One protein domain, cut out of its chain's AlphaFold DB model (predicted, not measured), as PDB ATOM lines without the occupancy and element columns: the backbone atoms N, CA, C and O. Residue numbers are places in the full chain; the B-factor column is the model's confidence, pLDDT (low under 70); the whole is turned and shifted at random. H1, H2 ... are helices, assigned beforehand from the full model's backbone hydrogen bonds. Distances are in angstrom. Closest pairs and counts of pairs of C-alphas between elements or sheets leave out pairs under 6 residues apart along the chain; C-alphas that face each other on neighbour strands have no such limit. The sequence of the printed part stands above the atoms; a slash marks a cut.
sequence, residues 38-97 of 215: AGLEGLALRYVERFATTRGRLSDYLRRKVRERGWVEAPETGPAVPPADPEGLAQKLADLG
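This is residues 38 to 97 of the 215 residues of an uncharacterized protein of Sphingomonas sp. (UniProt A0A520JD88). Three helices, H1, H2 and H3 in chain order, pack crosswise into a small body, and the loop between H2 and H3 sticks out from it with residues 75 to 80. The printed part has 60 residues, no named strand and the class all helix. It is only just compact, close to loose, with a radius of gyration of the C-alphas of 12.5 A, and spans 41 by 24 by 16 A.

H1, residues 38 to 48, begins at C-alpha 38 (-47.137, -27.549, 122.169) and is 15.5 A long. H2, residues 55 to 69, is 21.0 A long. H3, residues 86 to 95, is 14.3 A long and ends at C-alpha 95 (-35.819, -12.986, 123.620).

H1 and H2, a helical hairpin, touch at a steep tilt of 43 degrees, opposite ways, H2 with residues 58 to 62 alone; the closest C-alphas, Leu 40 and Leu 62, are 7.1 A apart. H2 and H3, also a helical hairpin, touch, opposite ways, at 37 degrees, only just steep; the closest C-alphas, Ser 59 and Pro 86, are 4.8 A apart. H1 and H3 only just touch, with 3 pairs of C-alphas within 8 A, the closest Glu 41 and Leu 89 at 7.3 A. Each O i to N i+4 pair is within hydrogen-bond range in H2 and H3, and 6 of 7 in H1.

The C-alphas farthest apart, Ala 52 and Thr 77, are 41.6 A apart. The printed part has no cut; the link H2 to H3 is long. Residue 77 is under pLDDT 70.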
ATOM      1  N   ALA A  38     -46.744 -27.802 120.785       93.81
ATOM      2  CA  ALA A  38     -47.137 -27.549 122.169       93.81
ATOM      3  C   ALA A  38     -46.382 -28.452 123.160       93.81
ATOM      4  O   ALA A  38     -45.944 -28.010 124.225       93.81
ATOM      5  N   GLY A  39     -46.182 -29.723 122.810       95.75
ATOM      6  CA  GLY A  39     -45.404 -30.674 123.591       95.75
ATOM      7  C   GLY A  39     -43.926 -30.294 123.675       95.75
ATOM      8  O   GLY A  39     -43.325 -30.445 124.743       95.75
ATOM      9  N   LEU A  40     -43.345 -29.782 122.587       96.69
ATOM     10  CA  LEU A  40     -41.965 -29.295 122.559       96.69
ATOM     11  C   LEU A  40     -41.797 -28.024 123.400       96.69
ATOM     12  O   LEU A  40     -40.888 -27.962 124.228       96.69
ATOM     13  N   GLU A  41     -42.715 -27.064 123.268       97.62
ATOM     14  CA  GLU A  41     -42.748 -25.839 124.077       97.62
ATOM     15  C   GLU A  41     -42.906 -26.159 125.568       97.62
ATOM     16  O   GLU A  41     -42.124 -25.693 126.397       97.62
ATOM     17  N   GLY A  42     -43.817 -27.067 125.923       97.88
ATOM     18  CA  GLY A  42     -43.984 -27.523 127.302       97.88
ATOM     19  C   GLY A  42     -42.787 -28.309 127.861       97.88
ATOM     20  O   GLY A  42     -42.646 -28.434 129.081       97.88
ATOM     21  N   LEU A  43     -41.926 -28.890 127.018       97.88
ATOM     22  CA  LEU A  43     -40.642 -29.454 127.456       97.88
ATOM     23  C   LEU A  43     -39.600 -28.357 127.673       97.88
ATOM     24  O   LEU A  43     -38.852 -28.436 128.646       97.88
ATOM     25  N   ALA A  44     -39.566 -27.357 126.793       98.25
ATOM     26  CA  ALA A  44     -38.638 -26.240 126.882       98.25
ATOM     27  C   ALA A  44     -38.880 -25.399 128.141       98.25
ATOM     28  O   ALA A  44     -37.948 -25.204 128.916       98.25
ATOM     29  N   LEU A  45     -40.132 -25.008 128.402       98.19
ATOM     30  CA  LEU A  45     -40.514 -24.232 129.589       98.19
ATOM     31  C   LEU A  45     -40.107 -24.941 130.886       98.19
ATOM     32  O   LEU A  45     -39.365 -24.394 131.695       98.19
ATOM     33  N   ARG A  46     -40.461 -26.224 131.027       98.00
ATOM     34  CA  ARG A  46     -40.057 -27.029 132.195       98.00
ATOM     35  C   ARG A  46     -38.545 -27.177 132.345       98.00
ATOM     36  O   ARG A  46     -38.059 -27.436 133.446       98.00
ATOM     37  N   TYR A  47     -37.799 -27.101 131.246       97.69
ATOM     38  CA  TYR A  47     -36.346 -27.172 131.283       97.69
ATOM     39  C   TYR A  47     -35.751 -25.866 131.823       97.69
ATOM     40  O   TYR A  47     -34.954 -25.917 132.762       97.69
ATOM     41  N   VAL A  48     -36.177 -24.717 131.291       97.38
ATOM     42  CA  VAL A  48     -35.680 -23.393 131.716       97.38
ATOM     43  C   VAL A  48     -36.150 -23.006 133.122       97.38
ATOM     44  O   VAL A  48     -35.406 -22.364 133.851       97.38
ATOM     45  N   GLU A  49     -37.316 -23.482 133.567       96.81
ATOM     46  CA  GLU A  49     -37.789 -23.317 134.954       96.81
ATOM     47  C   GLU A  49     -36.860 -23.971 135.987       96.81
ATOM     48  O   GLU A  49     -36.778 -23.537 137.135       96.81
ATOM     49  N   ARG A  50     -36.183 -25.060 135.605       96.88
ATOM     50  CA  ARG A  50     -35.399 -25.886 136.531       96.88
ATOM     51  C   ARG A  50     -33.899 -25.634 136.446       96.88
ATOM     52  O   ARG A  50     -33.186 -25.892 137.419       96.88
ATOM     53  N   PHE A  51     -33.402 -25.220 135.287       95.00
ATOM     54  CA  PHE A  51     -31.973 -25.166 135.011       95.00
ATOM     55  C   PHE A  51     -31.560 -23.803 134.471       95.00
ATOM     56  O   PHE A  51     -32.116 -23.329 133.488       95.00
ATOM     57  N   ALA A  52     -30.484 -23.249 135.034       93.50
ATOM     58  CA  ALA A  52     -29.707 -22.223 134.350       93.50
ATOM     59  C   ALA A  52     -29.053 -22.860 133.113       93.50
ATOM     60  O   ALA A  52     -28.134 -23.684 133.231       93.50
ATOM     61  N   THR A  53     -29.580 -22.534 131.939       96.94
ATOM     62  CA  THR A  53     -29.191 -23.117 130.653       96.94
ATOM     63  C   THR A  53     -28.800 -22.034 129.658       96.94
ATOM     64  O   THR A  53     -28.975 -20.850 129.915       96.94
ATOM     65  N   THR A  54     -28.281 -22.480 128.524       98.25
ATOM     66  CA  THR A  54     -28.007 -21.685 127.333       98.25
ATOM     67  C   THR A  54     -28.950 -22.081 126.200       98.25
ATOM     68  O   THR A  54     -29.575 -23.155 126.262       98.25
ATOM     69  N   ARG A  55     -29.002 -21.266 125.140       98.19
ATOM     70  CA  ARG A  55     -29.736 -21.586 123.906       98.19
ATOM     71  C   ARG A  55     -29.253 -22.910 123.320       98.19
ATOM     72  O   ARG A  55     -30.055 -23.825 123.153       98.19
ATOM     73  N   GLY A  56     -27.939 -23.071 123.133       97.75
ATOM     74  CA  GLY A  56     -27.355 -24.284 122.551       97.75
ATOM     75  C   GLY A  56     -27.703 -25.569 123.313       97.75
ATOM     76  O   GLY A  56     -28.127 -26.560 122.716       97.75
ATOM     77  N   ARG A  57     -27.627 -25.549 124.651       97.94
ATOM     78  CA  ARG A  57     -27.997 -26.714 125.477       97.94
ATOM     79  C   ARG A  57     -29.475 -27.048 125.403       97.94
ATOM     80  O   ARG A  57     -29.829 -28.230 125.393       97.94
ATOM     81  N   LEU A  58     -30.331 -26.028 125.387       98.50
ATOM     82  CA  LEU A  58     -31.761 -26.240 125.244       98.50
ATOM     83  C   LEU A  58     -32.071 -26.835 123.865       98.50
ATOM     84  O   LEU A  58     -32.771 -27.845 123.797       98.50
ATOM     85  N   SER A  59     -31.506 -26.289 122.787       98.19
ATOM     86  CA  SER A  59     -31.690 -26.823 121.435       98.19
ATOM     87  C   SER A  59     -31.228 -28.280 121.336       98.19
ATOM     88  O   SER A  59     -31.985 -29.126 120.864       98.19
ATOM     89  N   ASP A  60     -30.062 -28.637 121.881       98.00
ATOM     90  CA  ASP A  60     -29.586 -30.028 121.895       98.00
ATOM     91  C   ASP A  60     -30.482 -30.964 122.717       98.00
ATOM     92  O   ASP A  60     -30.750 -32.109 122.321       98.00
ATOM     93  N   TYR A  61     -30.989 -30.485 123.856       98.00
ATOM     94  CA  TYR A  61     -31.969 -31.212 124.655       98.00
ATOM     95  C   TYR A  61     -33.247 -31.487 123.852       98.00
ATOM     96  O   TYR A  61     -33.708 -32.632 123.808       98.00
ATOM     97  N   LEU A  62     -33.793 -30.465 123.196       98.00
ATOM     98  CA  LEU A  62     -35.026 -30.544 122.419       98.00
ATOM     99  C   LEU A  62     -34.855 -31.414 121.165       98.00
ATOM    100  O   LEU A  62     -35.647 -32.336 120.975       98.00
ATOM    101  N   ARG A  63     -33.780 -31.240 120.382       97.88
ATOM    102  CA  ARG A  63     -33.424 -32.116 119.243       97.88
ATOM    103  C   ARG A  63     -33.372 -33.579 119.657       97.88
ATOM    104  O   ARG A  63     -33.912 -34.459 118.985       97.88
ATOM    105  N   ARG A  64     -32.729 -33.861 120.794       97.69
ATOM    106  CA  ARG A  64     -32.682 -35.216 121.341       97.69
ATOM    107  C   ARG A  64     -34.079 -35.723 121.691       97.69
ATOM    108  O   ARG A  64     -34.364 -36.883 121.416       97.69
ATOM    109  N   LYS A  65     -34.953 -34.891 122.263       96.69
ATOM    110  CA  LYS A  65     -36.332 -35.288 122.589       96.69
ATOM    111  C   LYS A  65     -37.180 -35.556 121.352       96.69
ATOM    112  O   LYS A  65     -37.929 -36.528 121.371       96.69
ATOM    113  N   VAL A  66     -37.004 -34.773 120.291       96.06
ATOM    114  CA  VAL A  66     -37.623 -35.027 118.983       96.06
ATOM    115  C   VAL A  66     -37.145 -36.367 118.422       96.06
ATOM    116  O   VAL A  66     -37.969 -37.210 118.090       96.06
ATOM    117  N   ARG A  67     -35.834 -36.641 118.429       95.06
ATOM    118  CA  ARG A  67     -35.289 -37.937 117.980       95.06
ATOM    119  C   ARG A  67     -35.780 -39.126 118.814       95.06
ATOM    120  O   ARG A  67     -36.019 -40.196 118.272       95.06
ATOM    121  N   GLU A  68     -35.892 -38.963 120.131       94.81
ATOM    122  CA  GLU A  68     -36.316 -40.031 121.048       94.81
ATOM    123  C   GLU A  68     -37.812 -40.367 120.939       94.81
ATOM    124  O   GLU A  68     -38.193 -41.502 121.221       94.81
ATOM    125  N   ARG A  69     -38.667 -39.390 120.611       93.88
ATOM    126  CA  ARG A  69     -40.134 -39.546 120.647       93.88
ATOM    127  C   ARG A  69     -40.796 -39.527 119.273       93.88
ATOM    128  O   ARG A  69     -41.950 -39.920 119.171       93.88
ATOM    129  N   GLY A  70     -40.081 -39.081 118.247       93.06
ATOM    130  CA  GLY A  70     -40.658 -38.736 116.956       93.06
ATOM    131  C   GLY A  70     -41.315 -37.355 116.970       93.06
ATOM    132  O   GLY A  70     -41.551 -36.753 118.024       93.06
ATOM    133  N   TRP A  71     -41.608 -36.864 115.771       94.00
ATOM    134  CA  TRP A  71     -42.371 -35.645 115.520       94.00
ATOM    135  C   TRP A  71     -43.698 -36.024 114.870       94.00
ATOM    136  O   TRP A  71     -43.752 -37.014 114.142       94.00
ATOM    137  N   VAL A  72     -44.760 -35.275 115.150       91.12
ATOM    138  CA  VAL A  72     -46.032 -35.454 114.446       91.12
ATOM    139  C   VAL A  72     -45.833 -35.258 112.941       91.12
ATOM    140  O   VAL A  72     -45.192 -34.304 112.498       91.12
ATOM    141  N   GLU A  73     -46.368 -36.183 112.153       80.75
ATOM    142  CA  GLU A  73     -46.334 -36.104 110.695       80.75
ATOM    143  C   GLU A  73     -47.522 -35.284 110.182       80.75
ATOM    144  O   GLU A  73     -48.568 -35.194 110.834       80.75
ATOM    145  N   ALA A  74     -47.354 -34.663 109.013       74.69
ATOM    146  CA  ALA A  74     -48.452 -33.967 108.363       74.69
ATOM    147  C   ALA A  74     -49.548 -34.976 107.967       74.69
ATOM    148  O   ALA A  74     -49.223 -36.055 107.467       74.69
ATOM    149  N   PRO A  75     -50.838 -34.654 108.175       74.69
ATOM    150  CA  PRO A  75     -51.921 -35.523 107.729       74.69
ATOM    151  C   PRO A  75     -51.916 -35.654 106.198       74.69
ATOM    152  O   PRO A  75     -51.605 -34.692 105.499       74.69
ATOM    153  N   GLU A  76     -52.328 -36.817 105.672       73.00
ATOM    154  CA  GLU A  76     -52.437 -37.053 104.215       73.00
ATOM    155  C   GLU A  76     -53.365 -36.045 103.521       73.00
ATOM    156  O   GLU A  76     -53.224 -35.752 102.336       73.00
ATOM    157  N   THR A  77     -54.328 -35.496 104.261       69.44
ATOM    158  CA  THR A  77     -55.206 -34.423 103.802       69.44
ATOM    159  C   THR A  77     -55.308 -33.374 104.904       69.44
ATOM    160  O   THR A  77     -55.888 -33.623 105.960       69.44
ATOM    161  N   GLY A  78     -54.714 -32.201 104.686       70.69
ATOM    162  CA  GLY A  78     -54.728 -31.105 105.652       70.69
ATOM    163  C   GLY A  78     -53.536 -30.159 105.505       70.69
ATOM    164  O   GLY A  78     -52.698 -30.349 104.622       70.69
ATOM    165  N   PRO A  79     -53.466 -29.111 106.344       75.25
ATOM    166  CA  PRO A  79     -52.337 -28.192 106.343       75.25
ATOM    167  C   PRO A  79     -51.052 -28.911 106.775       75.25
ATOM    168  O   PRO A  79     -51.064 -29.743 107.685       75.25
ATOM    169  N   ALA A  80     -49.939 -28.566 106.123       79.75
ATOM    170  CA  ALA A  80     -48.627 -29.094 106.468       79.75
ATOM    171  C   ALA A  80     -48.268 -28.744 107.918       79.75
ATOM    172  O   ALA A  80     -48.472 -27.615 108.370       79.75
ATOM    173  N   VAL A  81     -47.701 -29.710 108.637       80.38
ATOM    174  CA  VAL A  81     -47.140 -29.466 109.963       80.38
ATOM    175  C   VAL A  81     -45.713 -28.947 109.783       80.38
ATOM    176  O   VAL A  81     -44.922 -29.611 109.107       80.38
ATOM    177  N   PRO A  82     -45.359 -27.775 110.342       86.44
ATOM    178  CA  PRO A  82     -43.995 -27.279 110.250       86.44
ATOM    179  C   PRO A  82     -43.018 -28.251 110.933       86.44
ATOM    180  O   PRO A  82     -43.388 -28.936 111.900       86.44
ATOM    181  N   PRO A  83     -41.767 -28.328 110.449       90.25
ATOM    182  CA  PRO A  83     -40.746 -29.123 111.111       90.25
ATOM    183  C   PRO A  83     -40.522 -28.615 112.538       90.25
ATOM    184  O   PRO A  83     -40.766 -27.448 112.848       90.25
ATOM    185  N   ALA A  84     -40.039 -29.497 113.412       94.12
ATOM    186  CA  ALA A  84     -39.583 -29.073 114.728       94.12
ATOM    187  C   ALA A  84     -38.476 -28.018 114.578       94.12
ATOM    188  O   ALA A  84     -37.515 -28.249 113.846       94.12
ATOM    189  N   ASP A  85     -38.585 -26.924 115.333       96.31
ATOM    190  CA  ASP A  85     -37.594 -25.843 115.366       96.31
ATOM    191  C   ASP A  85     -37.063 -25.611 116.799       96.31
ATOM    192  O   ASP A  85     -37.495 -24.694 117.509       96.31
ATOM    193  N   PRO A  86     -36.176 -26.497 117.297       97.81
ATOM    194  CA  PRO A  86     -35.522 -26.335 118.594       97.81
ATOM    195  C   PRO A  86     -34.730 -25.032 118.747       97.81
ATOM    196  O   PRO A  86     -34.598 -24.530 119.864       97.81
ATOM    197  N   GLU A  87     -34.154 -24.521 117.663       97.75
ATOM    198  CA  GLU A  87     -33.324 -23.318 117.640       97.75
ATOM    199  C   GLU A  87     -34.192 -22.076 117.785       97.75
ATOM    200  O   GLU A  87     -33.958 -21.276 118.689       97.75
ATOM    201  N   GLY A  88     -35.237 -21.952 116.964       97.81
ATOM    202  CA  GLY A  88     -36.182 -20.847 117.041       97.81
ATOM    203  C   GLY A  88     -36.917 -20.811 118.377       97.81
ATOM    204  O   GLY A  88     -37.103 -19.737 118.946       97.81
ATOM    205  N   LEU A  89     -37.253 -21.970 118.954       98.00
ATOM    206  CA  LEU A  89     -37.844 -22.019 120.293       98.00
ATOM    207  C   LEU A  89     -36.857 -21.583 121.389       98.00
ATOM    208  O   LEU A  89     -37.246 -20.866 122.311       98.00
ATOM    209  N   ALA A  90     -35.587 -21.986 121.301       98.31
ATOM    210  CA  ALA A  90     -34.566 -21.530 122.240       98.31
ATOM    211  C   ALA A  90     -34.307 -20.021 122.110       98.31
ATOM    212  O   ALA A  90     -34.199 -19.340 123.128       98.31
ATOM    213  N   GLN A  91     -34.278 -19.495 120.883       98.06
ATOM    214  CA  GLN A  91     -34.146 -18.063 120.628       98.06
ATOM    215  C   GLN A  91     -35.351 -17.287 121.170       98.06
ATOM    216  O   GLN A  91     -35.155 -16.345 121.924       98.06
ATOM    217  N   LYS A  92     -36.583 -17.745 120.913       98.25
ATOM    218  CA  LYS A  92     -37.807 -17.154 121.484       98.25
ATOM    219  C   LYS A  92     -37.729 -17.055 123.010       98.25
ATOM    220  O   LYS A  92     -38.121 -16.045 123.584       98.25
ATOM    221  N   LEU A  93     -37.243 -18.098 123.686       98.12
ATOM    222  CA  LEU A  93     -37.101 -18.079 125.145       98.12
ATOM    223  C   LEU A  93     -35.978 -17.150 125.623       98.12
ATOM    224  O   LEU A  93     -36.119 -16.560 126.693       98.12
ATOM    225  N   ALA A  94     -34.907 -16.984 124.848       97.62
ATOM    226  CA  ALA A  94     -33.884 -15.977 125.120       97.62
ATOM    227  C   ALA A  94     -34.428 -14.551 124.944       97.62
ATOM    228  O   ALA A  94     -34.244 -13.722 125.828       97.62
ATOM    229  N   ASP A  95     -35.184 -14.288 123.875       97.88
ATOM    230  CA  ASP A  95     -35.819 -12.986 123.620       97.88
ATOM    231  C   ASP A  95     -36.815 -12.605 124.728       97.88
ATOM    232  O   ASP A  95     -36.961 -11.437 125.083       97.88
ATOM    233  N   LEU A  96     -37.480 -13.607 125.312       97.56
ATOM    234  CA  LEU A  96     -38.365 -13.453 126.471       97.56
ATOM    235  C   LEU A  96     -37.613 -13.353 127.815       97.56
ATOM    236  O   LEU A  96     -38.251 -13.190 128.854       97.56
ATOM    237  N   GLY A  97     -36.281 -13.458 127.819       96.75
ATOM    238  CA  GLY A  97     -35.436 -13.318 129.007       96.75
ATOM    239  C   GLY A  97     -35.337 -14.561 129.896       96.75
ATOM    240  O   GLY A  97     -34.797 -14.481 130.997       96.75
TER     241      GLY A  97